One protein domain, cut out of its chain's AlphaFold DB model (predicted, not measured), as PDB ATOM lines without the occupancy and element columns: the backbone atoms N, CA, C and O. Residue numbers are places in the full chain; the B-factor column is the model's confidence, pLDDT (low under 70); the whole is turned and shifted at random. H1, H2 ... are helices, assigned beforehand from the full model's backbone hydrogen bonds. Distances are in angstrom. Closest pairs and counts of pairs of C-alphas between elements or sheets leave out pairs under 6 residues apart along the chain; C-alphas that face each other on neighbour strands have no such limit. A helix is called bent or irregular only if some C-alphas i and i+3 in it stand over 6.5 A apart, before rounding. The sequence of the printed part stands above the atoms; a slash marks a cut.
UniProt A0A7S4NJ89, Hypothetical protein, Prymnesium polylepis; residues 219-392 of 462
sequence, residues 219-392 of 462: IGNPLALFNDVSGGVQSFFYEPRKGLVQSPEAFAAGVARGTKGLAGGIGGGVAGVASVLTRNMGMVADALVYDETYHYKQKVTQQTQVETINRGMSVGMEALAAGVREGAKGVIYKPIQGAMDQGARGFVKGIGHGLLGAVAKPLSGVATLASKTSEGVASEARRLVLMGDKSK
ATOM      1  N   ILE A 219      46.265 -12.058  36.604       52.88
ATOM      2  CA  ILE A 219      44.970 -12.378  35.950       52.88
ATOM      3  C   ILE A 219      45.163 -13.315  34.733       52.88
ATOM      4  O   ILE A 219      44.204 -13.876  34.208       52.88
ATOM      5  N   GLY A 220      46.416 -13.567  34.332       54.69
ATOM      6  CA  GLY A 220      46.760 -14.282  33.099       54.69
ATOM      7  C   GLY A 220      46.692 -13.374  31.865       54.69
ATOM      8  O   GLY A 220      46.256 -12.229  31.954       54.69
ATOM      9  N   ASN A 221      47.152 -13.860  30.707       65.94
ATOM     10  CA  ASN A 221      47.063 -13.132  29.437       65.94
ATOM     11  C   ASN A 221      45.684 -13.399  28.796       65.94
ATOM     12  O   ASN A 221      45.502 -14.457  28.189       65.94
ATOM     13  N   PRO A 222      44.706 -12.477  28.902       64.94
ATOM     14  CA  PRO A 222      43.358 -12.726  28.402       64.94
ATOM     15  C   PRO A 222      43.338 -12.822  26.872       64.94
ATOM     16  O   PRO A 222      42.520 -13.543  26.314       64.94
ATOM     17  N   LEU A 223      44.262 -12.146  26.182       67.00
ATOM     18  CA  LEU A 223      44.374 -12.202  24.728       67.00
ATOM     19  C   LEU A 223      44.889 -13.569  24.254       67.00
ATOM     20  O   LEU A 223      44.364 -14.109  23.283       67.00
ATOM     21  N   ALA A 224      45.867 -14.146  24.961       67.50
ATOM     22  CA  ALA A 224      46.289 -15.528  24.729       67.50
ATOM     23  C   ALA A 224      45.122 -16.487  24.970       67.50
ATOM     24  O   ALA A 224      44.790 -17.249  24.070       67.50
ATOM     25  N   LEU A 225      44.406 -16.338  26.091       71.75
ATOM     26  CA  LEU A 225      43.220 -17.141  26.392       71.75
ATOM     27  C   LEU A 225      42.174 -17.090  25.267       71.75
ATOM     28  O   LEU A 225      41.600 -18.119  24.928       71.75
ATOM     29  N   PHE A 226      41.906 -15.926  24.669       72.44
ATOM     30  CA  PHE A 226      40.971 -15.837  23.542       72.44
ATOM     31  C   PHE A 226      41.465 -16.601  22.309       72.44
ATOM     32  O   PHE A 226      40.686 -17.334  21.695       72.44
ATOM     33  N   ASN A 227      42.746 -16.465  21.959       72.62
ATOM     34  CA  ASN A 227      43.340 -17.197  20.839       72.62
ATOM     35  C   ASN A 227      43.303 -18.713  21.085       72.62
ATOM     36  O   ASN A 227      42.900 -19.473  20.206       72.62
ATOM     37  N   ASP A 228      43.619 -19.115  22.308       74.81
ATOM     38  CA  ASP A 228      43.620 -20.477  22.828       74.81
ATOM     39  C   ASP A 228      42.224 -21.113  22.840       74.81
ATOM     40  O   ASP A 228      42.039 -22.242  22.377       74.81
ATOM     41  N   VAL A 229      41.213 -20.376  23.308       76.25
ATOM     42  CA  VAL A 229      39.804 -20.781  23.232       76.25
ATOM     43  C   VAL A 229      39.392 -20.929  21.770       76.25
ATOM     44  O   VAL A 229      38.768 -21.930  21.425       76.25
ATOM     45  N   SER A 230      39.766 -19.995  20.889       76.44
ATOM     46  CA  SER A 230      39.406 -20.079  19.467       76.44
ATOM     47  C   SER A 230      40.035 -21.299  18.778       76.44
ATOM     48  O   SER A 230      39.332 -22.036  18.084       76.44
ATOM     49  N   GLY A 231      41.317 -21.582  19.036       78.00
ATOM     50  CA  GLY A 231      42.020 -22.747  18.497       78.00
ATOM     51  C   GLY A 231      41.513 -24.068  19.085       78.00
ATOM     52  O   GLY A 231      41.391 -25.071  18.374       78.00
ATOM     53  N   GLY A 232      41.141 -24.071  20.370       78.88
ATOM     54  CA  GLY A 232      40.521 -25.211  21.044       78.88
ATOM     55  C   GLY A 232      39.130 -25.533  20.495       78.88
ATOM     56  O   GLY A 232      38.833 -26.692  20.207       78.88
ATOM     57  N   VAL A 233      38.301 -24.510  20.269       80.44
ATOM     58  CA  VAL A 233      36.984 -24.637  19.624       80.44
ATOM     59  C   VAL A 233      37.139 -25.113  18.187       80.44
ATOM     60  O   VAL A 233      36.446 -26.038  17.776       80.44
ATOM     61  N   GLN A 234      38.082 -24.552  17.430       81.56
ATOM     62  CA  GLN A 234      38.394 -25.029  16.088       81.56
ATOM     63  C   GLN A 234      38.707 -26.535  16.124       81.56
ATOM     64  O   GLN A 234      38.020 -27.334  15.490       81.56
ATOM     65  N   SER A 235      39.664 -26.957  16.946       78.25
ATOM     66  CA  SER A 235      40.027 -28.373  17.094       78.25
ATOM     67  C   SER A 235      38.825 -29.251  17.466       78.25
ATOM     68  O   SER A 235      38.642 -30.332  16.908       78.25
ATOM     69  N   PHE A 236      37.954 -28.756  18.345       81.25
ATOM     70  CA  PHE A 236      36.727 -29.428  18.754       81.25
ATOM     71  C   PHE A 236      35.728 -29.662  17.612       81.25
ATOM     72  O   PHE A 236      35.076 -30.699  17.602       81.25
ATOM     73  N   PHE A 237      35.632 -28.768  16.623       80.50
ATOM     74  CA  PHE A 237      34.738 -28.947  15.469       80.50
ATOM     75  C   PHE A 237      35.365 -29.730  14.318       80.50
ATOM     76  O   PHE A 237      34.678 -30.492  13.634       80.50
ATOM     77  N   TYR A 238      36.660 -29.541  14.072       82.81
ATOM     78  CA  TYR A 238      37.318 -30.152  12.921       82.81
ATOM     79  C   TYR A 238      37.711 -31.614  13.176       82.81
ATOM     80  O   TYR A 238      37.555 -32.439  12.276       82.81
ATOM     81  N   GLU A 239      38.160 -31.977  14.381       84.81
ATOM     82  CA  GLU A 239      38.600 -33.349  14.685       84.81
ATOM     83  C   GLU A 239      37.471 -34.400  14.611       84.81
ATOM     84  O   GLU A 239      37.675 -35.435  13.965       84.81
ATOM     85  N   PRO A 240      36.255 -34.167  15.148       78.50
ATOM     86  CA  PRO A 240      35.141 -35.104  14.989       78.50
ATOM     87  C   PRO A 240      34.705 -35.245  13.533       78.50
ATOM     88  O   PRO A 240      34.441 -36.353  13.073       78.50
ATOM     89  N   ARG A 241      34.672 -34.139  12.773       81.75
ATOM     90  CA  ARG A 241      34.287 -34.157  11.352       81.75
ATOM     91  C   ARG A 241      35.257 -34.977  10.510       81.75
ATOM     92  O   ARG A 241      34.810 -35.743   9.664       81.75
ATOM     93  N   LYS A 242      36.565 -34.860  10.765       83.31
ATOM     94  CA  LYS A 242      37.580 -35.713  10.126       83.31
ATOM     95  C   LYS A 242      37.359 -37.192  10.452       83.31
ATOM     96  O   LYS A 242      37.456 -38.028   9.562       83.31
ATOM     97  N   GLY A 243      37.035 -37.506  11.708       79.38
ATOM     98  CA  GLY A 243      36.761 -38.873  12.150       79.38
ATOM     99  C   GLY A 243      35.496 -39.476  11.535       79.38
ATOM    100  O   GLY A 243      35.500 -40.644  11.157       79.38
ATOM    101  N   LEU A 244      34.443 -38.670  11.365       81.94
ATOM    102  CA  LEU A 244      33.158 -39.103  10.803       81.94
ATOM    103  C   LEU A 244      33.272 -39.636   9.371       81.94
ATOM    104  O   LEU A 244      32.573 -40.578   9.016       81.94
ATOM    105  N   VAL A 245      34.157 -39.051   8.560       85.19
ATOM    106  CA  VAL A 245      34.390 -39.487   7.171       85.19
ATOM    107  C   VAL A 245      35.088 -40.854   7.112       85.19
ATOM    108  O   VAL A 245      35.005 -41.538   6.099       85.19
ATOM    109  N   GLN A 246      35.766 -41.266   8.187       81.19
ATOM    110  CA  GLN A 246      36.544 -42.504   8.225       81.19
ATOM    111  C   GLN A 246      35.746 -43.666   8.820       81.19
ATOM    112  O   GLN A 246      35.600 -44.702   8.178       81.19
ATOM    113  N   SER A 247      35.250 -43.518  10.052       79.81
ATOM    114  CA  SER A 247      34.483 -44.563  10.739       79.81
ATOM    115  C   SER A 247      33.820 -44.044  12.026       79.81
ATOM    116  O   SER A 247      34.235 -43.018  12.572       79.81
ATOM    117  N   PRO A 248      32.830 -44.766  12.584       76.06
ATOM    118  CA  PRO A 248      32.251 -44.443  13.892       76.06
ATOM    119  C   PRO A 248      33.276 -44.423  15.041       76.06
ATOM    120  O   PRO A 248      33.190 -43.584  15.938       76.06
ATOM    121  N   GLU A 249      34.284 -45.299  15.005       78.44
ATOM    122  CA  GLU A 249      35.369 -45.321  15.998       78.44
ATOM    123  C   GLU A 249      36.312 -44.122  15.834       78.44
ATOM    124  O   GLU A 249      36.701 -43.487  16.817       78.44
ATOM    125  N   ALA A 250      36.633 -43.753  14.591       79.81
ATOM    126  CA  ALA A 250      37.428 -42.569  14.291       79.81
ATOM    127  C   ALA A 250      36.686 -41.277  14.662       79.81
ATOM    128  O   ALA A 250      37.318 -40.331  15.132       79.81
ATOM    129  N   PHE A 251      35.355 -41.242  14.527       78.38
ATOM    130  CA  PHE A 251      34.509 -40.167  15.041       78.38
ATOM    131  C   PHE A 251      34.606 -40.054  16.565       78.38
ATOM    132  O   PHE A 251      34.889 -38.970  17.066       78.38
ATOM    133  N   ALA A 252      34.452 -41.158  17.302       75.25
ATOM    134  CA  ALA A 252      34.586 -41.158  18.761       75.25
ATOM    135  C   ALA A 252      35.989 -40.702  19.208       75.25
ATOM    136  O   ALA A 252      36.126 -39.872  20.109       75.25
ATOM    137  N   ALA A 253      37.036 -41.168  18.521       78.94
ATOM    138  CA  ALA A 253      38.402 -40.698  18.737       78.94
ATOM    139  C   ALA A 253      38.565 -39.206  18.394       78.94
ATOM    140  O   ALA A 253      39.268 -38.484  19.102       78.94
ATOM    141  N   GLY A 254      37.898 -38.721  17.344       80.00
ATOM    142  CA  GLY A 254      37.849 -37.313  16.956       80.00
ATOM    143  C   GLY A 254      37.144 -36.436  17.991       80.00
ATOM    144  O   GLY A 254      37.649 -35.369  18.320       80.00
ATOM    145  N   VAL A 255      36.043 -36.908  18.584       77.50
ATOM    146  CA  VAL A 255      35.361 -36.258  19.719       77.50
ATOM    147  C   VAL A 255      36.278 -36.197  20.934       77.50
ATOM    148  O   VAL A 255      36.417 -35.133  21.539       77.50
ATOM    149  N   ALA A 256      36.968 -37.290  21.264       76.19
ATOM    150  CA  ALA A 256      37.911 -37.314  22.377       76.19
ATOM    151  C   ALA A 256      39.085 -36.341  22.154       76.19
ATOM    152  O   ALA A 256      39.424 -35.566  23.050       76.19
ATOM    153  N   ARG A 257      39.678 -36.322  20.950       79.81
ATOM    154  CA  ARG A 257      40.758 -35.384  20.588       79.81
ATOM    155  C   ARG A 257      40.280 -33.939  20.555       79.81
ATOM    156  O   ARG A 257      40.963 -33.082  21.099       79.81
ATOM    157  N   GLY A 258      39.111 -33.678  19.978       76.75
ATOM    158  CA  GLY A 258      38.501 -32.354  19.923       76.75
ATOM    159  C   GLY A 258      38.203 -31.801  21.317       76.75
ATOM    160  O   GLY A 258      38.572 -30.674  21.627       76.75
ATOM    161  N   THR A 259      37.632 -32.622  22.201       71.56
ATOM    162  CA  THR A 259      37.366 -32.255  23.607       71.56
ATOM    163  C   THR A 259      38.664 -32.033  24.386       71.56
ATOM    164  O   THR A 259      38.778 -31.085  25.162       71.56
ATOM    165  N   LYS A 260      39.692 -32.854  24.133       71.19
ATOM    166  CA  LYS A 260      41.036 -32.658  24.689       71.19
ATOM    167  C   LYS A 260      41.701 -31.385  24.160       71.19
ATOM    168  O   LYS A 260      42.382 -30.724  24.931       71.19
ATOM    169  N   GLY A 261      41.510 -31.035  22.889       71.06
ATOM    170  CA  GLY A 261      42.007 -29.801  22.276       71.06
ATOM    171  C   GLY A 261      41.322 -28.558  22.841       71.06
ATOM    172  O   GLY A 261      41.994 -27.582  23.149       71.06
ATOM    173  N   LEU A 262      40.012 -28.632  23.090       69.31
ATOM    174  CA  LEU A 262      39.243 -27.589  23.769       69.31
ATOM    175  C   LEU A 262      39.751 -27.329  25.198       69.31
ATOM    176  O   LEU A 262      39.954 -26.182  25.583       69.31
ATOM    177  N   ALA A 263      40.015 -28.391  25.966       63.62
ATOM    178  CA  ALA A 263      40.630 -28.287  27.292       63.62
ATOM    179  C   ALA A 263      42.128 -27.923  27.231       63.62
ATOM    180  O   ALA A 263      42.669 -27.314  28.148       63.62
ATOM    181  N   GLY A 264      42.811 -28.321  26.158       60.75
ATOM    182  CA  GLY A 264      44.239 -28.125  25.932       60.75
ATOM    183  C   GLY A 264      44.608 -26.700  25.545       60.75
ATOM    184  O   GLY A 264      45.629 -26.217  26.026       60.75
ATOM    185  N   GLY A 265      43.765 -26.034  24.748       59.88
ATOM    186  CA  GLY A 265      43.958 -24.650  24.320       59.88
ATOM    187  C   GLY A 265      44.121 -23.711  25.508       59.88
ATOM    188  O   GLY A 265      45.087 -22.976  25.563       59.88
ATOM    189  N   ILE A 266      43.279 -23.833  26.536       57.66
ATOM    190  CA  ILE A 266      43.252 -22.934  27.707       57.66
ATOM    191  C   ILE A 266      44.508 -23.039  28.614       57.66
ATOM    192  O   ILE A 266      44.672 -22.235  29.529       57.66
ATOM    193  N   GLY A 267      45.418 -23.992  28.370       49.94
ATOM    194  CA  GLY A 267      46.691 -24.090  29.098       49.94
ATOM    195  C   GLY A 267      47.133 -25.508  29.473       49.94
ATOM    196  O   GLY A 267      47.572 -25.724  30.598       49.94
ATOM    197  N   GLY A 268      47.026 -26.487  28.563       54.22
ATOM    198  CA  GLY A 268      47.714 -27.784  28.687       54.22
ATOM    199  C   GLY A 268      46.983 -28.878  29.484       54.22
ATOM    200  O   GLY A 268      47.407 -29.287  30.561       54.22
ATOM    201  N   GLY A 269      45.907 -29.435  28.921       40.41
ATOM    202  CA  GLY A 269      45.232 -30.645  29.414       40.41
ATOM    203  C   GLY A 269      44.268 -30.414  30.584       40.41
ATOM    204  O   GLY A 269      44.097 -29.302  31.066       40.41
ATOM    205  N   VAL A 270      43.624 -31.485  31.064       38.41
ATOM    206  CA  VAL A 270      42.655 -31.438  32.187       38.41
ATOM    207  C   VAL A 270      43.280 -30.821  33.455       38.41
ATOM    208  O   VAL A 270      42.589 -30.160  34.225       38.41
ATOM    209  N   ALA A 271      44.602 -30.942  33.619       41.16
ATOM    210  CA  ALA A 271      45.370 -30.279  34.671       41.16
ATOM    211  C   ALA A 271      45.540 -28.759  34.452       41.16
ATOM    212  O   ALA A 271      45.628 -28.019  35.424       41.16
ATOM    213  N   GLY A 272      45.535 -28.267  33.211       46.47
ATOM    214  CA  GLY A 272      45.617 -26.848  32.843       46.47
ATOM    215  C   GLY A 272      44.347 -26.067  33.175       46.47
ATOM    216  O   GLY A 272      44.389 -25.055  33.863       46.47
ATOM    217  N   VAL A 273      43.185 -26.600  32.790       45.00
ATOM    218  CA  VAL A 273      41.883 -26.013  33.153       45.00
ATOM    219  C   VAL A 273      41.671 -26.072  34.663       45.00
ATOM    220  O   VAL A 273      41.282 -25.073  35.260       45.00
ATOM    221  N   ALA A 274      41.992 -27.203  35.298       43.88
ATOM    222  CA  ALA A 274      41.940 -27.317  36.748       43.88
ATOM    223  C   ALA A 274      42.946 -26.385  37.437       43.88
ATOM    224  O   ALA A 274      42.592 -25.800  38.446       43.88
ATOM    225  N   SER A 275      44.159 -26.188  36.917       47.53
ATOM    226  CA  SER A 275      45.155 -25.300  37.536       47.53
ATOM    227  C   SER A 275      44.840 -23.819  37.333       47.53
ATOM    228  O   SER A 275      45.002 -23.062  38.280       47.53
ATOM    229  N   VAL A 276      44.317 -23.396  36.179       50.44
ATOM    230  CA  VAL A 276      43.845 -22.017  35.948       50.44
ATOM    231  C   VAL A 276      42.582 -21.732  36.764       50.44
ATOM    232  O   VAL A 276      42.507 -20.698  37.429       50.44
ATOM    233  N   LEU A 277      41.620 -22.663  36.788       50.50
ATOM    234  CA  LEU A 277      40.428 -22.543  37.629       50.50
ATOM    235  C   LEU A 277      40.776 -22.590  39.113       50.50
ATOM    236  O   LEU A 277      40.253 -21.771  39.843       50.50
ATOM    237  N   THR A 278      41.655 -23.483  39.573       55.28
ATOM    238  CA  THR A 278      42.030 -23.601  40.997       55.28
ATOM    239  C   THR A 278      42.858 -22.403  41.446       55.28
ATOM    240  O   THR A 278      42.606 -21.856  42.516       55.28
ATOM    241  N   ARG A 279      43.810 -21.944  40.620       55.41
ATOM    242  CA  ARG A 279      44.655 -20.778  40.926       55.41
ATOM    243  C   ARG A 279      43.841 -19.488  41.015       55.41
ATOM    244  O   ARG A 279      44.163 -18.642  41.839       55.41
ATOM    245  N   ASN A 280      42.760 -19.380  40.238       54.59
ATOM    246  CA  ASN A 280      41.925 -18.179  40.161       54.59
ATOM    247  C   ASN A 280      40.473 -18.413  40.631       54.59
ATOM    248  O   ASN A 280      39.592 -17.625  40.293       54.59
ATOM    249  N   MET A 281      40.197 -19.469  41.412       55.66
ATOM    250  CA  MET A 281      38.826 -19.946  41.684       55.66
ATOM    251  C   MET A 281      37.977 -18.914  42.414       55.66
ATOM    252  O   MET A 281      36.823 -18.715  42.048       55.66
ATOM    253  N   GLY A 282      38.560 -18.234  43.405       56.53
ATOM    254  CA  GLY A 282      37.886 -17.155  44.129       56.53
ATOM    255  C   GLY A 282      37.503 -16.011  43.193       56.53
ATOM    256  O   GLY A 282      36.356 -15.597  43.165       56.53
ATOM    257  N   MET A 283      38.419 -15.588  42.321       55.59
ATOM    258  CA  MET A 283      38.183 -14.476  41.395       55.59
ATOM    259  C   MET A 283      37.197 -14.825  40.275       55.59
ATOM    260  O   MET A 283      36.368 -13.998  39.897       55.59
ATOM    261  N   VAL A 284      37.281 -16.048  39.738       61.66
ATOM    262  CA  VAL A 284      36.349 -16.550  38.724       61.66
ATOM    263  C   VAL A 284      34.966 -16.684  39.330       61.66
ATOM    264  O   VAL A 284      34.024 -16.208  38.711       61.66
ATOM    265  N   ALA A 285      34.846 -17.271  40.525       65.69
ATOM    266  CA  ALA A 285      33.581 -17.395  41.238       65.69
ATOM    267  C   ALA A 285      32.989 -16.024  41.571       65.69
ATOM    268  O   ALA A 285      31.807 -15.827  41.323       65.69
ATOM    269  N   ASP A 286      33.793 -15.065  42.029       62.38
ATOM    270  CA  ASP A 286      33.335 -13.714  42.350       62.38
ATOM    271  C   ASP A 286      32.807 -12.992  41.104       62.38
ATOM    272  O   ASP A 286      31.664 -12.541  41.076       62.38
ATOM    273  N   ALA A 287      33.598 -12.920  40.031       66.88
ATOM    274  CA  ALA A 287      33.219 -12.219  38.800       66.88
ATOM    275  C   ALA A 287      31.987 -12.812  38.130       66.88
ATOM    276  O   ALA A 287      31.194 -12.116  37.494       66.88
ATOM    277  N   LEU A 288      31.859 -14.122  38.283       67.00
ATOM    278  CA  LEU A 288      30.659 -14.839  37.990       67.00
ATOM    279  C   LEU A 288      29.545 -14.314  38.931       67.00
ATOM    280  O   LEU A 288      28.649 -13.647  38.426       67.00
ATOM    281  N   VAL A 289      29.583 -14.554  40.240       68.06
ATOM    282  CA  VAL A 289      28.502 -14.249  41.204       68.06
ATOM    283  C   VAL A 289      27.955 -12.819  41.098       68.06
ATOM    284  O   VAL A 289      26.752 -12.620  41.250       68.06
ATOM    285  N   TYR A 290      28.794 -11.834  40.773       68.19
ATOM    286  CA  TYR A 290      28.378 -10.439  40.583       68.19
ATOM    287  C   TYR A 290      27.520 -10.167  39.331       68.19
ATOM    288  O   TYR A 290      27.028  -9.050  39.147       68.19
ATOM    289  N   ASP A 291      27.344 -11.139  38.438       75.44
ATOM    290  CA  ASP A 291      26.433 -11.060  37.299       75.44
ATOM    291  C   ASP A 291      25.282 -12.058  37.457       75.44
ATOM    292  O   ASP A 291      25.263 -13.124  36.839       75.44
ATOM    293  N   GLU A 292      24.301 -11.700  38.289       76.88
ATOM    294  CA  GLU A 292      23.161 -12.564  38.628       76.88
ATOM    295  C   GLU A 292      22.423 -13.097  37.391       76.88
ATOM    296  O   GLU A 292      22.016 -14.259  37.352       76.88
ATOM    297  N   THR A 293      22.301 -12.276  36.343       80.69
ATOM    298  CA  THR A 293      21.595 -12.656  35.113       80.69
ATOM    299  C   THR A 293      22.348 -13.721  34.322       80.69
ATOM    300  O   THR A 293      21.747 -14.690  33.849       80.69
ATOM    301  N   TYR A 294      23.669 -13.578  34.202       80.94
ATOM    302  CA  TYR A 294      24.516 -14.573  33.557       80.94
ATOM    303  C   TYR A 294      24.577 -15.856  34.393       80.94
ATOM    304  O   TYR A 294      24.454 -16.958  33.857       80.94
ATOM    305  N   HIS A 295      24.670 -15.712  35.716       80.06
ATOM    306  CA  HIS A 295      24.660 -16.810  36.687       80.06
ATOM    307  C   HIS A 295      23.442 -17.679  36.584       80.06
ATOM    308  O   HIS A 295      23.540 -18.903  36.501       80.06
ATOM    309  N   TYR A 296      22.287 -17.031  36.595       84.00
ATOM    310  CA  TYR A 296      21.016 -17.704  36.522       84.00
ATOM    311  C   TYR A 296      20.887 -18.477  35.208       84.00
ATOM    312  O   TYR A 296      20.638 -19.683  35.231       84.00
ATOM    313  N   LYS A 297      21.159 -17.822  34.068       83.44
ATOM    314  CA  LYS A 297      21.139 -18.472  32.748       83.44
ATOM    315  C   LYS A 297      22.072 -19.676  32.706       83.44
ATOM    316  O   LYS A 297      21.694 -20.735  32.216       83.44
ATOM    317  N   GLN A 298      23.265 -19.544  33.276       80.19
ATOM    318  CA  GLN A 298      24.235 -20.624  33.296       80.19
ATOM    319  C   GLN A 298      23.798 -21.810  34.169       80.19
ATOM    320  O   GLN A 298      23.958 -22.958  33.752       80.19
ATOM    321  N   LYS A 299      23.192 -21.559  35.335       82.50
ATOM    322  CA  LYS A 299      22.615 -22.613  36.185       82.50
ATOM    323  C   LYS A 299      21.487 -23.362  35.474       82.50
ATOM    324  O   LYS A 299      21.472 -24.591  35.500       82.50
ATOM    325  N   VAL A 300      20.590 -22.645  34.795       84.25
ATOM    326  CA  VAL A 300      19.492 -23.249  34.017       84.25
ATOM    327  C   VAL A 300      20.040 -24.129  32.891       84.25
ATOM    328  O   VAL A 300      19.622 -25.279  32.738       84.25
ATOM    329  N   THR A 301      21.036 -23.643  32.144       83.31
ATOM    330  CA  THR A 301      21.687 -24.431  31.091       83.31
ATOM    331  C   THR A 301      22.339 -25.692  31.656       83.31
ATOM    332  O   THR A 301      22.188 -26.766  31.080       83.31
ATOM    333  N   GLN A 302      23.019 -25.605  32.803       78.25
ATOM    334  CA  GLN A 302      23.628 -26.771  33.451       78.25
ATOM    335  C   GLN A 302      22.591 -27.802  33.913       78.25
ATOM    336  O   GLN A 302      22.824 -28.997  33.749       78.25
ATOM    337  N   GLN A 303      21.436 -27.366  34.416       80.62
ATOM    338  CA  GLN A 303      20.347 -28.253  34.847       80.62
ATOM    339  C   GLN A 303      19.589 -28.906  33.683       80.62
ATOM    340  O   GLN A 303      18.931 -29.929  33.870       80.62
ATOM    341  N   THR A 304      19.687 -28.344  32.478       82.00
ATOM    342  CA  THR A 304      19.033 -28.892  31.287       82.00
ATOM    343  C   THR A 304      19.775 -30.141  30.818       82.00
ATOM    344  O   THR A 304      20.918 -30.049  30.372       82.00
ATOM    345  N   GLN A 305      19.146 -31.313  30.907       79.69
ATOM    346  CA  GLN A 305      19.731 -32.548  30.379       79.69
ATOM    347  C   GLN A 305      19.729 -32.535  28.849       79.69
ATOM    348  O   GLN A 305      18.796 -32.039  28.218       79.69
ATOM    349  N   VAL A 306      20.784 -33.086  28.251       84.88
ATOM    350  CA  VAL A 306      20.930 -33.185  26.796       84.88
ATOM    351  C   VAL A 306      20.907 -34.645  26.355       84.88
ATOM    352  O   VAL A 306      21.703 -35.477  26.787       84.88
ATOM    353  N   GLU A 307      19.947 -34.953  25.490       79.56
ATOM    354  CA  GLU A 307      19.640 -36.327  25.074       79.56
ATOM    355  C   GLU A 307      20.452 -36.791  23.864       79.56
ATOM    356  O   GLU A 307      20.557 -37.988  23.618       79.56
ATOM    357  N   THR A 308      21.028 -35.851  23.108       80.19
ATOM    358  CA  THR A 308      21.808 -36.134  21.899       80.19
ATOM    359  C   THR A 308      23.111 -35.349  21.892       80.19
ATOM    360  O   THR A 308      23.192 -34.241  22.432       80.19
ATOM    361  N   ILE A 309      24.125 -35.889  21.212       80.56
ATOM    362  CA  ILE A 309      25.413 -35.207  20.999       80.56
ATOM    363  C   ILE A 309      25.196 -33.852  20.315       80.56
ATOM    364  O   ILE A 309      25.754 -32.850  20.755       80.56
ATOM    365  N   ASN A 310      24.341 -33.799  19.287       82.12
ATOM    366  CA  ASN A 310      24.064 -32.568  18.543       82.12
ATOM    367  C   ASN A 310      23.453 -31.485  19.439       82.12
ATOM    368  O   ASN A 310      23.869 -30.330  19.366       82.12
ATOM    369  N   ARG A 311      22.512 -31.853  20.321       85.69
ATOM    370  CA  ARG A 311      21.919 -30.913  21.280       85.69
ATOM    371  C   ARG A 311      22.919 -30.500  22.360       85.69
ATOM    372  O   ARG A 311      22.977 -29.324  22.700       85.69
ATOM    373  N   GLY A 312      23.723 -31.437  22.863       84.56
ATOM    374  CA  GLY A 312      24.804 -31.155  23.811       84.56
ATOM    375  C   GLY A 312      25.809 -30.146  23.259       84.56
ATOM    376  O   GLY A 312      26.153 -29.170  23.925       84.56
ATOM    377  N   MET A 313      26.199 -30.333  22.001       84.88
ATOM    378  CA  MET A 313      27.093 -29.432  21.288       84.88
ATOM    379  C   MET A 313      26.446 -28.072  21.013       84.88
ATOM    380  O   MET A 313      27.078 -27.054  21.273       84.88
ATOM    381  N   SER A 314      25.196 -28.023  20.535       87.25
ATOM    382  CA  SER A 314      24.521 -26.753  20.222       87.25
ATOM    383  C   SER A 314      24.327 -25.894  21.474       87.25
ATOM    384  O   SER A 314      24.694 -24.725  21.484       87.25
ATOM    385  N   VAL A 315      23.831 -26.494  22.562       88.50
ATOM    386  CA  VAL A 315      23.643 -25.821  23.857       88.50
ATOM    387  C   VAL A 315      24.987 -25.368  24.425       88.50
ATOM    388  O   VAL A 315      25.112 -24.264  24.953       88.50
ATOM    389  N   GLY A 316      26.017 -26.202  24.281       86.56
ATOM    390  CA  GLY A 316      27.382 -25.854  24.643       86.56
ATOM    391  C   GLY A 316      27.931 -24.656  23.863       86.56
ATOM    392  O   GLY A 316      28.526 -23.756  24.453       86.56
ATOM    393  N   MET A 317      27.707 -24.616  22.547       86.38
ATOM    394  CA  MET A 317      28.120 -23.501  21.691       86.38
ATOM    395  C   MET A 317      27.377 -22.218  22.039       86.38
ATOM    396  O   MET A 317      27.999 -21.163  22.110       86.38
ATOM    397  N   GLU A 318      26.069 -22.300  22.274       88.12
ATOM    398  CA  GLU A 318      25.256 -21.161  22.700       88.12
ATOM    399  C   GLU A 318      25.770 -20.590  24.027       88.12
ATOM    400  O   GLU A 318      25.922 -19.376  24.159       88.12
ATOM    401  N   ALA A 319      26.111 -21.456  24.988       87.50
ATOM    402  CA  ALA A 319      26.696 -21.047  26.261       87.50
ATOM    403  C   ALA A 319      28.073 -20.390  26.085       87.50
ATOM    404  O   ALA A 319      28.355 -19.378  26.727       87.50
ATOM    405  N   LEU A 320      28.919 -20.918  25.197       86.50
ATOM    406  CA  LEU A 320      30.211 -20.314  24.880       86.50
ATOM    407  C   LEU A 320      30.063 -18.950  24.199       86.50
ATOM    408  O   LEU A 320      30.686 -17.982  24.631       86.50
ATOM    409  N   ALA A 321      29.217 -18.851  23.174       85.00
ATOM    410  CA  ALA A 321      28.942 -17.601  22.473       85.00
ATOM    411  C   ALA A 321      28.363 -16.548  23.428       85.00
ATOM    412  O   ALA A 321      28.792 -15.394  23.420       85.00
ATOM    413  N   ALA A 322      27.441 -16.953  24.308       85.25
ATOM    414  CA  ALA A 322      26.930 -16.099  25.371       85.25
ATOM    415  C   ALA A 322      28.042 -15.675  26.341       85.25
ATOM    416  O   ALA A 322      28.125 -14.498  26.672       85.25
ATOM    417  N   GLY A 323      28.927 -16.584  26.757       84.25
ATOM    418  CA  GLY A 323      30.055 -16.269  27.637       84.25
ATOM    419  C   GLY A 323      31.027 -15.255  27.035       84.25
ATOM    420  O   GLY A 323      31.417 -14.305  27.710       84.25
ATOM    421  N   VAL A 324      31.360 -15.400  25.751       82.38
ATOM    422  CA  VAL A 324      32.200 -14.441  25.014       82.38
ATOM    423  C   VAL A 324      31.508 -13.087  24.893       82.38
ATOM    424  O   VAL A 324      32.092 -12.066  25.252       82.38
ATOM    425  N   ARG A 325      30.245 -13.066  24.453       82.62
ATOM    426  CA  ARG A 325      29.479 -11.827  24.273       82.62
ATOM    427  C   ARG A 325      29.272 -11.080  25.588       82.62
ATOM    428  O   ARG A 325      29.478  -9.874  25.649       82.62
ATOM    429  N   GLU A 326      28.882 -11.777  26.650       83.50
ATOM    430  CA  GLU A 326      28.644 -11.172  27.964       83.50
ATOM    431  C   GLU A 326      29.951 -10.816  28.694       83.50
ATOM    432  O   GLU A 326      29.960  -9.908  29.530       83.50
ATOM    433  N   GLY A 327      31.064 -11.487  28.377       82.38
ATOM    434  CA  GLY A 327      32.414 -11.081  28.784       82.38
ATOM    435  C   GLY A 327      32.826  -9.773  28.117       82.38
ATOM    436  O   GLY A 327      33.189  -8.821  28.802       82.38
ATOM    437  N   ALA A 328      32.666  -9.698  26.795       80.56
ATOM    438  CA  ALA A 328      32.973  -8.523  25.988       80.56
ATOM    439  C   ALA A 328      32.148  -7.293  26.391       80.56
ATOM    440  O   ALA A 328      32.699  -6.224  26.662       80.56
ATOM    441  N   LYS A 329      30.828  -7.469  26.529       80.19
ATOM    442  CA  LYS A 329      29.928  -6.441  27.064       80.19
ATOM    443  C   LYS A 329      30.328  -6.020  28.474       80.19
ATOM    444  O   LYS A 329      30.281  -4.836  28.784       80.19
ATOM    445  N   GLY A 330      30.750  -6.962  29.320       79.62
ATOM    446  CA  GLY A 330      31.167  -6.685  30.693       79.62
ATOM    447  C   GLY A 330      32.301  -5.663  30.788       79.62
ATOM    448  O   GLY A 330      32.260  -4.804  31.663       79.62
ATOM    449  N   VAL A 331      33.255  -5.691  29.854       80.31
ATOM    450  CA  VAL A 331      34.375  -4.732  29.805       80.31
ATOM    451  C   VAL A 331      33.895  -3.292  29.600       80.31
ATOM    452  O   VAL A 331      34.493  -2.371  30.144       80.31
ATOM    453  N   ILE A 332      32.809  -3.100  28.848       78.06
ATOM    454  CA  ILE A 332      32.285  -1.774  28.492       78.06
ATOM    455  C   ILE A 332      31.211  -1.326  29.490       78.06
ATOM    456  O   ILE A 332      31.260  -0.215  30.011       78.06
ATOM    457  N   TYR A 333      30.248  -2.198  29.793       79.50
ATOM    458  CA  TYR A 333      29.067  -1.843  30.578       79.50
ATOM    459  C   TYR A 333      29.302  -1.864  32.092       79.50
ATOM    460  O   TYR A 333      28.702  -1.051  32.791       79.50
ATOM    461  N   LYS A 334      30.165  -2.741  32.634       81.44
ATOM    462  CA  LYS A 334      30.387  -2.812  34.096       81.44
ATOM    463  C   LYS A 334      31.036  -1.550  34.678       81.44
ATOM    464  O   LYS A 334      30.606  -1.152  35.760       81.44
ATOM    465  N   PRO A 335      32.005  -0.884  34.015       72.12
ATOM    466  CA  PRO A 335      32.506   0.415  34.469       72.12
ATOM    467  C   PRO A 335      31.405   1.476  34.549       72.12
ATOM    468  O   PRO A 335      31.323   2.189  35.544       72.12
ATOM    469  N   ILE A 336      30.534   1.544  33.535       73.81
ATOM    470  CA  ILE A 336      29.426   2.509  33.474       73.81
ATOM    471  C   ILE A 336      28.406   2.213  34.576       73.81
ATOM    472  O   ILE A 336      28.056   3.105  35.342       73.81
ATOM    473  N   GLN A 337      27.983   0.955  34.706       75.31
ATOM    474  CA  GLN A 337      27.046   0.520  35.740       75.31
ATOM    475  C   GLN A 337      27.589   0.820  37.143       75.31
ATOM    476  O   GLN A 337      26.910   1.434  37.957       75.31
ATOM    477  N   GLY A 338      28.852   0.479  37.402       67.69
ATOM    478  CA  GLY A 338      29.488   0.798  38.672       67.69
ATOM    479  C   GLY A 338      29.573   2.307  38.923       67.69
ATOM    480  O   GLY A 338      29.350   2.751  40.047       67.69
ATOM    481  N   ALA A 339      29.843   3.111  37.891       68.75
ATOM    482  CA  ALA A 339      29.837   4.566  38.011       68.75
ATOM    483  C   ALA A 339      28.459   5.120  38.405       68.75
ATOM    484  O   ALA A 339      28.383   6.045  39.209       68.75
ATOM    485  N   MET A 340      27.385   4.541  37.867       68.62
ATOM    486  CA  MET A 340      26.012   4.913  38.212       68.62
ATOM    487  C   MET A 340      25.648   4.510  39.646       68.62
ATOM    488  O   MET A 340      24.977   5.276  40.330       68.62
ATOM    489  N   ASP A 341      26.123   3.351  40.109       71.81
ATOM    490  CA  ASP A 341      25.765   2.805  41.422       71.81
ATOM    491  C   ASP A 341      26.543   3.447  42.582       71.81
ATOM    492  O   ASP A 341      25.983   3.677  43.647       71.81
ATOM    493  N   GLN A 342      27.856   3.681  42.429       59.56
ATOM    494  CA  GLN A 342      28.724   4.161  43.525       59.56
ATOM    495  C   GLN A 342      29.706   5.258  43.079       59.56
ATOM    496  O   GLN A 342      30.791   5.412  43.657       59.56
ATOM    497  N   GLY A 343      29.382   5.992  42.011       62.22
ATOM    498  CA  GLY A 343      30.233   7.057  41.481       62.22
ATOM    499  C   GLY A 343      31.625   6.551  41.089       62.22
ATOM    500  O   GLY A 343      31.807   5.426  40.622       62.22
ATOM    501  N   ALA A 344      32.660   7.353  41.338       53.94
ATOM    502  CA  ALA A 344      34.034   6.993  40.976       53.94
ATOM    503  C   ALA A 344      34.531   5.681  41.629       53.94
ATOM    504  O   ALA A 344      35.322   4.949  41.032       53.94
ATOM    505  N   ARG A 345      34.038   5.336  42.826       52.66
ATOM    506  CA  ARG A 345      34.390   4.092  43.527       52.66
ATOM    507  C   ARG A 345      33.819   2.890  42.789       52.66
ATOM    508  O   ARG A 345      34.517   1.897  42.570       52.66
ATOM    509  N   GLY A 346      32.560   2.992  42.383       63.28
ATOM    510  CA  GLY A 346      31.909   1.945  41.618       63.28
ATOM    511  C   GLY A 346      32.455   1.836  40.201       63.28
ATOM    512  O   GLY A 346      32.562   0.723  39.710       63.28
ATOM    513  N   PHE A 347      32.913   2.927  39.579       67.69
ATOM    514  CA  PHE A 347      33.611   2.876  38.288       67.69
ATOM    515  C   PHE A 347      34.864   1.988  38.345       67.69
ATOM    516  O   PHE A 347      35.009   1.060  37.547       67.69
ATOM    517  N   VAL A 348      35.741   2.207  39.332       63.16
ATOM    518  CA  VAL A 348      36.958   1.392  39.513       63.16
ATOM    519  C   VAL A 348      36.604  -0.060  39.839       63.16
ATOM    520  O   VAL A 348      37.182  -0.986  39.266       63.16
ATOM    521  N   LYS A 349      35.602  -0.274  40.705       66.06
ATOM    522  CA  LYS A 349      35.054  -1.610  40.966       66.06
ATOM    523  C   LYS A 349      34.563  -2.249  39.659       66.06
ATOM    524  O   LYS A 349      34.900  -3.397  39.382       66.06
ATOM    525  N   GLY A 350      33.848  -1.500  38.829       71.75
ATOM    526  CA  GLY A 350      33.293  -1.911  37.544       71.75
ATOM    527  C   GLY A 350      34.350  -2.303  36.515       71.75
ATOM    528  O   GLY A 350      34.163  -3.303  35.828       71.75
ATOM    529  N   ILE A 351      35.495  -1.610  36.465       73.31
ATOM    530  CA  ILE A 351      36.656  -2.030  35.660       73.31
ATOM    531  C   ILE A 351      37.149  -3.406  36.112       73.31
ATOM    532  O   ILE A 351      37.318  -4.300  35.282       73.31
ATOM    533  N   GLY A 352      37.326  -3.609  37.420       72.38
ATOM    534  CA  GLY A 352      37.740  -4.905  37.965       72.38
ATOM    535  C   GLY A 352      36.767  -6.029  37.596       72.38
ATOM    536  O   GLY A 352      37.183  -7.069  37.094       72.38
ATOM    537  N   HIS A 353      35.463  -5.799  37.762       77.19
ATOM    538  CA  HIS A 353      34.427  -6.786  37.435       77.19
ATOM    539  C   HIS A 353      34.324  -7.043  35.924       77.19
ATOM    540  O   HIS A 353      34.104  -8.180  35.510       77.19
ATOM    541  N   GLY A 354      34.512  -6.012  35.096       79.50
ATOM    542  CA  GLY A 354      34.517  -6.126  33.639       79.50
ATOM    543  C   GLY A 354      35.686  -6.965  33.129       79.50
ATOM    544  O   GLY A 354      35.479  -7.884  32.339       79.50
ATOM    545  N   LEU A 355      36.897  -6.710  33.632       75.31
ATOM    546  CA  LEU A 355      38.095  -7.471  33.264       75.31
ATOM    547  C   LEU A 355      38.039  -8.917  33.760       75.31
ATOM    548  O   LEU A 355      38.327  -9.836  32.994       75.31
ATOM    549  N   LEU A 356      37.623  -9.139  35.010       75.19
ATOM    550  CA  LEU A 356      37.463 -10.497  35.527       75.19
ATOM    551  C   LEU A 356      36.370 -11.259  34.761       75.19
ATOM    552  O   LEU A 356      36.560 -12.422  34.412       75.19
ATOM    553  N   GLY A 357      35.254 -10.600  34.431       78.69
ATOM    554  CA  GLY A 357      34.180 -11.174  33.621       78.69
ATOM    555  C   GLY A 357      34.611 -11.515  32.190       78.69
ATOM    556  O   GLY A 357      34.164 -12.529  31.653       78.69
ATOM    557  N   ALA A 358      35.512 -10.730  31.593       78.12
ATOM    558  CA  ALA A 358      36.068 -10.989  30.263       78.12
ATOM    559  C   ALA A 358      36.877 -12.293  30.187       78.12
ATOM    560  O   ALA A 358      36.977 -12.882  29.116       78.12
ATOM    561  N   VAL A 359      37.417 -12.756  31.318       74.12
ATOM    562  CA  VAL A 359      38.161 -14.019  31.437       74.12
ATOM    563  C   VAL A 359      37.249 -15.141  31.931       74.12
ATOM    564  O   VAL A 359      37.177 -16.214  31.332       74.12
ATOM    565  N   ALA A 360      36.508 -14.890  33.009       77.56
ATOM    566  CA  ALA A 360      35.702 -15.894  33.690       77.56
ATOM    567  C   ALA A 360      34.530 -16.402  32.835       77.56
ATOM    568  O   ALA A 360      34.245 -17.602  32.829       77.56
ATOM    569  N   LYS A 361      33.846 -15.522  32.089       84.25
ATOM    570  CA  LYS A 361      32.650 -15.906  31.324       84.25
ATOM    571  C   LYS A 361      32.972 -16.816  30.127       84.25
ATOM    572  O   LYS A 361      32.318 -17.857  30.028       84.25
ATOM    573  N   PRO A 362      33.982 -16.533  29.272       81.38
ATOM    574  CA  PRO A 362      34.395 -17.470  28.222       81.38
ATOM    575  C   PRO A 362      34.837 -18.830  28.767       81.38
ATOM    576  O   PRO A 362      34.411 -19.857  28.245       81.38
ATOM    577  N   LEU A 363      35.619 -18.849  29.856       78.38
ATOM    578  CA  LEU A 363      36.038 -20.092  30.519       78.38
ATOM    579  C   LEU A 363      34.836 -20.927  30.963       78.38
ATOM    580  O   LEU A 363      34.768 -22.128  30.704       78.38
ATOM    581  N   SER A 364      33.855 -20.274  31.581       79.81
ATOM    582  CA  SER A 364      32.620 -20.915  32.020       79.81
ATOM    583  C   SER A 364      31.798 -21.464  30.840       79.81
ATOM    584  O   SER A 364      31.194 -22.537  30.930       79.81
ATOM    585  N   GLY A 365      31.802 -20.758  29.707       84.12
ATOM    586  CA  GLY A 365      31.190 -21.202  28.457       84.12
ATOM    587  C   GLY A 365      31.866 -22.443  27.867       84.12
ATOM    588  O   GLY A 365      31.181 -23.396  27.502       84.12
ATOM    589  N   VAL A 366      33.204 -22.487  27.853       80.44
ATOM    590  CA  VAL A 366      33.964 -23.668  27.405       80.44
ATOM    591  C   VAL A 366      33.722 -24.867  28.319       80.44
ATOM    592  O   VAL A 366      33.486 -25.971  27.828       80.44
ATOM    593  N   ALA A 367      33.722 -24.660  29.638       78.56
ATOM    594  CA  ALA A 367      33.387 -25.711  30.594       78.56
ATOM    595  C   ALA A 367      31.979 -26.270  30.324       78.56
ATOM    596  O   ALA A 367      31.794 -27.482  30.262       78.56
ATOM    597  N   THR A 368      31.008 -25.392  30.055       84.44
ATOM    598  CA  THR A 368      29.640 -25.798  29.697       84.44
ATOM    599  C   THR A 368      29.606 -26.575  28.378       84.44
ATOM    600  O   THR A 368      28.924 -27.594  28.301       84.44
ATOM    601  N   LEU A 369      30.368 -26.159  27.359       84.62
ATOM    602  CA  LEU A 369      30.487 -26.877  26.086       84.62
ATOM    603  C   LEU A 369      31.045 -28.289  26.273       84.62
ATOM    604  O   LEU A 369      30.462 -29.249  25.765       84.62
ATOM    605  N   ALA A 370      32.130 -28.427  27.034       77.56
ATOM    606  CA  ALA A 370      32.727 -29.722  27.332       77.56
ATOM    607  C   ALA A 370      31.756 -30.621  28.118       77.56
ATOM    608  O   ALA A 370      31.542 -31.774  27.731       77.56
ATOM    609  N   SER A 371      31.120 -30.092  29.169       79.38
ATOM    610  CA  SER A 371      30.147 -30.830  29.983       79.38
ATOM    611  C   SER A 371      28.930 -31.271  29.171       79.38
ATOM    612  O   SER A 371      28.609 -32.455  29.171       79.38
ATOM    613  N   LYS A 372      28.288 -30.370  28.415       85.06
ATOM    614  CA  LYS A 372      27.076 -30.689  27.641       85.06
ATOM    615  C   LYS A 372      27.355 -31.629  26.479       85.06
ATOM    616  O   LYS A 372      26.570 -32.535  26.216       85.06
ATOM    617  N   THR A 373      28.498 -31.490  25.818       81.88
ATOM    618  CA  THR A 373      28.901 -32.464  24.795       81.88
ATOM    619  C   THR A 373      29.129 -33.838  25.418       81.88
ATOM    620  O   THR A 373      28.635 -34.832  24.894       81.88
ATOM    621  N   SER A 374      29.821 -33.905  26.561       78.12
ATOM    622  CA  SER A 374      30.075 -35.169  27.264       78.12
ATOM    623  C   SER A 374      28.780 -35.828  27.745       78.12
ATOM    624  O   SER A 374      28.620 -37.036  27.589       78.12
ATOM    625  N   GLU A 375      27.834 -35.042  28.266       81.44
ATOM    626  CA  GLU A 375      26.484 -35.505  28.606       81.44
ATOM    627  C   GLU A 375      25.770 -36.091  27.379       81.44
ATOM    628  O   GLU A 375      25.218 -37.184  27.473       81.44
ATOM    629  N   GLY A 376      25.843 -35.416  26.223       82.12
ATOM    630  CA  GLY A 376      25.266 -35.888  24.960       82.12
ATOM    631  C   GLY A 376      25.902 -37.183  24.439       82.12
ATOM    632  O   GLY A 376      25.210 -38.062  23.932       82.12
ATOM    633  N   VAL A 377      27.222 -37.340  24.587       78.69
ATOM    634  CA  VAL A 377      27.929 -38.585  24.234       78.69
ATOM    635  C   VAL A 377      27.524 -39.718  25.173       78.69
ATOM    636  O   VAL A 377      27.258 -40.828  24.720       78.69
ATOM    637  N   ALA A 378      27.451 -39.449  26.478       74.44
ATOM    638  CA  ALA A 378      27.066 -40.443  27.470       74.44
ATOM    639  C   ALA A 378      25.607 -40.901  27.302       74.44
ATOM    640  O   ALA A 378      25.321 -42.088  27.481       74.44
ATOM    641  N   SER A 379      24.688 -39.997  26.946       79.94
ATOM    642  CA  SER A 379      23.286 -40.332  26.679       79.94
ATOM    643  C   SER A 379      23.124 -41.164  25.405       79.94
ATOM    644  O   SER A 379      22.459 -42.201  25.451       79.94
ATOM    645  N   GLU A 380      23.812 -40.814  24.314       75.94
ATOM    646  CA  GLU A 380      23.824 -41.620  23.083       75.94
ATOM    647  C   GLU A 380      24.478 -42.992  23.290       75.94
ATOM    648  O   GLU A 380      23.924 -44.011  22.877       75.94
ATOM    649  N   ALA A 381      25.609 -43.065  23.998       70.94
ATOM    650  CA  ALA A 381      26.253 -44.336  24.325       70.94
ATOM    651  C   ALA A 381      25.334 -45.232  25.171       70.94
ATOM    652  O   ALA A 381      25.188 -46.421  24.888       70.94
ATOM    653  N   ARG A 382      24.649 -44.659  26.174       74.06
ATOM    654  CA  ARG A 382      23.646 -45.380  26.971       74.06
ATOM    655  C   ARG A 382      22.499 -45.883  26.092       74.06
ATOM    656  O   ARG A 382      22.064 -47.016  26.278       74.06
ATOM    657  N   ARG A 383      22.032 -45.085  25.127       71.12
ATOM    658  CA  ARG A 383      20.984 -45.484  24.175       71.12
ATOM    659  C   ARG A 383      21.427 -46.658  23.300       71.12
ATOM    660  O   ARG A 383      20.681 -47.624  23.183       71.12
ATOM    661  N   LEU A 384      22.643 -46.616  22.756       68.81
ATOM    662  CA  LEU A 384      23.203 -47.689  21.926       68.81
ATOM    663  C   LEU A 384      23.408 -48.993  22.712       68.81
ATOM    664  O   LEU A 384      23.045 -50.063  22.230       68.81
ATOM    665  N   VAL A 385      23.917 -48.912  23.946       66.81
ATOM    666  CA  VAL A 385      24.059 -50.081  24.835       66.81
ATOM    667  C   VAL A 385      22.694 -50.691  25.172       66.81
ATOM    668  O   VAL A 385      22.555 -51.911  25.194       66.81
ATOM    669  N   LEU A 386      21.671 -49.862  25.397       62.16
ATOM    670  CA  LEU A 386      20.309 -50.335  25.661       62.16
ATOM    671  C   LEU A 386      19.623 -50.918  24.412       62.16
ATOM    672  O   LEU A 386      18.802 -51.815  24.555       62.16
ATOM    673  N   MET A 387      19.970 -50.467  23.200       56.50
ATOM    674  CA  MET A 387      19.484 -51.057  21.941       56.50
ATOM    675  C   MET A 387      20.101 -52.434  21.644       56.50
ATOM    676  O   MET A 387      19.449 -53.273  21.026       56.50
ATOM    677  N   GLY A 388      21.338 -52.686  22.090       55.19
ATOM    678  CA  GLY A 388      22.005 -53.987  21.942       55.19
ATOM    679  C   GLY A 388      21.448 -55.084  22.859       55.19
ATOM    680  O   GLY A 388      21.577 -56.267  22.556       55.19
ATOM    681  N   ASP A 389      20.784 -54.700  23.949       52.62
ATOM    682  CA  ASP A 389      20.227 -55.604  24.953       52.62
ATOM    683  C   ASP A 389      18.693 -55.462  24.981       52.62
ATOM    684  O   ASP A 389      18.122 -54.816  25.864       52.62
ATOM    685  N   LYS A 390      18.006 -56.079  24.000       52.97
ATOM    686  CA  LYS A 390      16.526 -56.093  23.870       52.97
ATOM    687  C   LYS A 390      15.798 -56.523  25.156       52.97
ATOM    688  O   LYS A 390      14.613 -56.260  25.322       52.97
ATOM    689  N   SER A 391      16.504 -57.162  26.091       54.53
ATOM    690  CA  SER A 391      15.981 -57.567  27.396       54.53
ATOM    691  C   SER A 391      15.737 -56.405  28.370       54.53
ATOM    692  O   SER A 391      15.078 -56.615  29.386       54.53
ATOM    693  N   LYS A 392      16.234 -55.188  28.091       52.62
ATOM    694  CA  LYS A 392      16.190 -54.019  28.997       52.62
ATOM    695  C   LYS A 392      15.358 -52.841  28.488       52.62
ATOM    696  O   LYS A 392      15.319 -51.801  29.141       52.62
TER     697      LYS A 392
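What this domain is: This is residues 219 to 392 of the 462 residues of the protein "Hypothetical protein" of Prymnesium polylepis (UniProt A0A7S4NJ89). A long helix doubles back on itself, its arms H6a and H6b making a long pair; the helical hairpin H1 and H2 runs lengthwise along one side of this pair, H5 runs along another, and short H4 crosses H6b. Residues 384 to 392 stick out at one end. The printed part has 174 residues, six named helices in order H1 to H6 and no named strand: all helix. It is only just compact, close to loose, with a radius of gyration of the C-alphas of 18.3 A, a rod spanning 66 by 31 by 24 A.

Where its parts are: H1, residues 222 to 244, starts with C-alpha 222 at (43.358, -12.726, 28.402) and is 33.3 A long. H2 is residues 248 to 265, 25.2 A; H3 269 to 279; H4 281 to 289; H5 292 to 303. H6, residues 309 to 388, was assigned as one helix by its hydrogen bonds but is bent: C-alphas 341 and 344 are 9.3 A apart. Its arms are H6a, 309 to 341, 43.2 A, with a kink of 50 degrees near 332, and H6b, 344 to 388, 65.0 A, with a kink of 31 degrees near 355, ending with C-alpha 388 at (22.005, -53.987, 21.942).

How they stand to each other: H6a and H6b touch, closest C-alphas Gly 316 and Leu 369 at 3.6 A, opposite ways at a shallow tilt of 10 degrees. H1, H2 and H6b form an up-and-down bundle, each running against the one before. H1 and H2, a hairpin, touch at Phe 236 and Gly 258, closest C-alphas 3.6 A apart. H4 touches H6b with residues 353 to 361 of H6b alone, about perpendicular at 84 degrees, closest C-alphas Val 284 and Ala 360 at 5.1 A. H5 and H6a, a hairpin, touch, closest C-alphas Gln 298 and Ala 319 at 7.5 A. H3 touches H2 only at the corner, closest C-alphas Gly 269 and Ala 263 at 5.6 A. Every O i to N i+4 pair is within hydrogen-bond range in H2, H3, H4 and H5; H1 has 17 of 19, H6a 26 of 29, H6b 40 of 41.

The domain as a whole: The farthest C-alphas, Ala 344 and Ser 391, are 68.4 A apart. The printed part has no cut, and its five links between helices are tight. Mean pLDDT of the printed part is 72.9; 55 residues are under 70, among them 262 to 290 and 384 to 392.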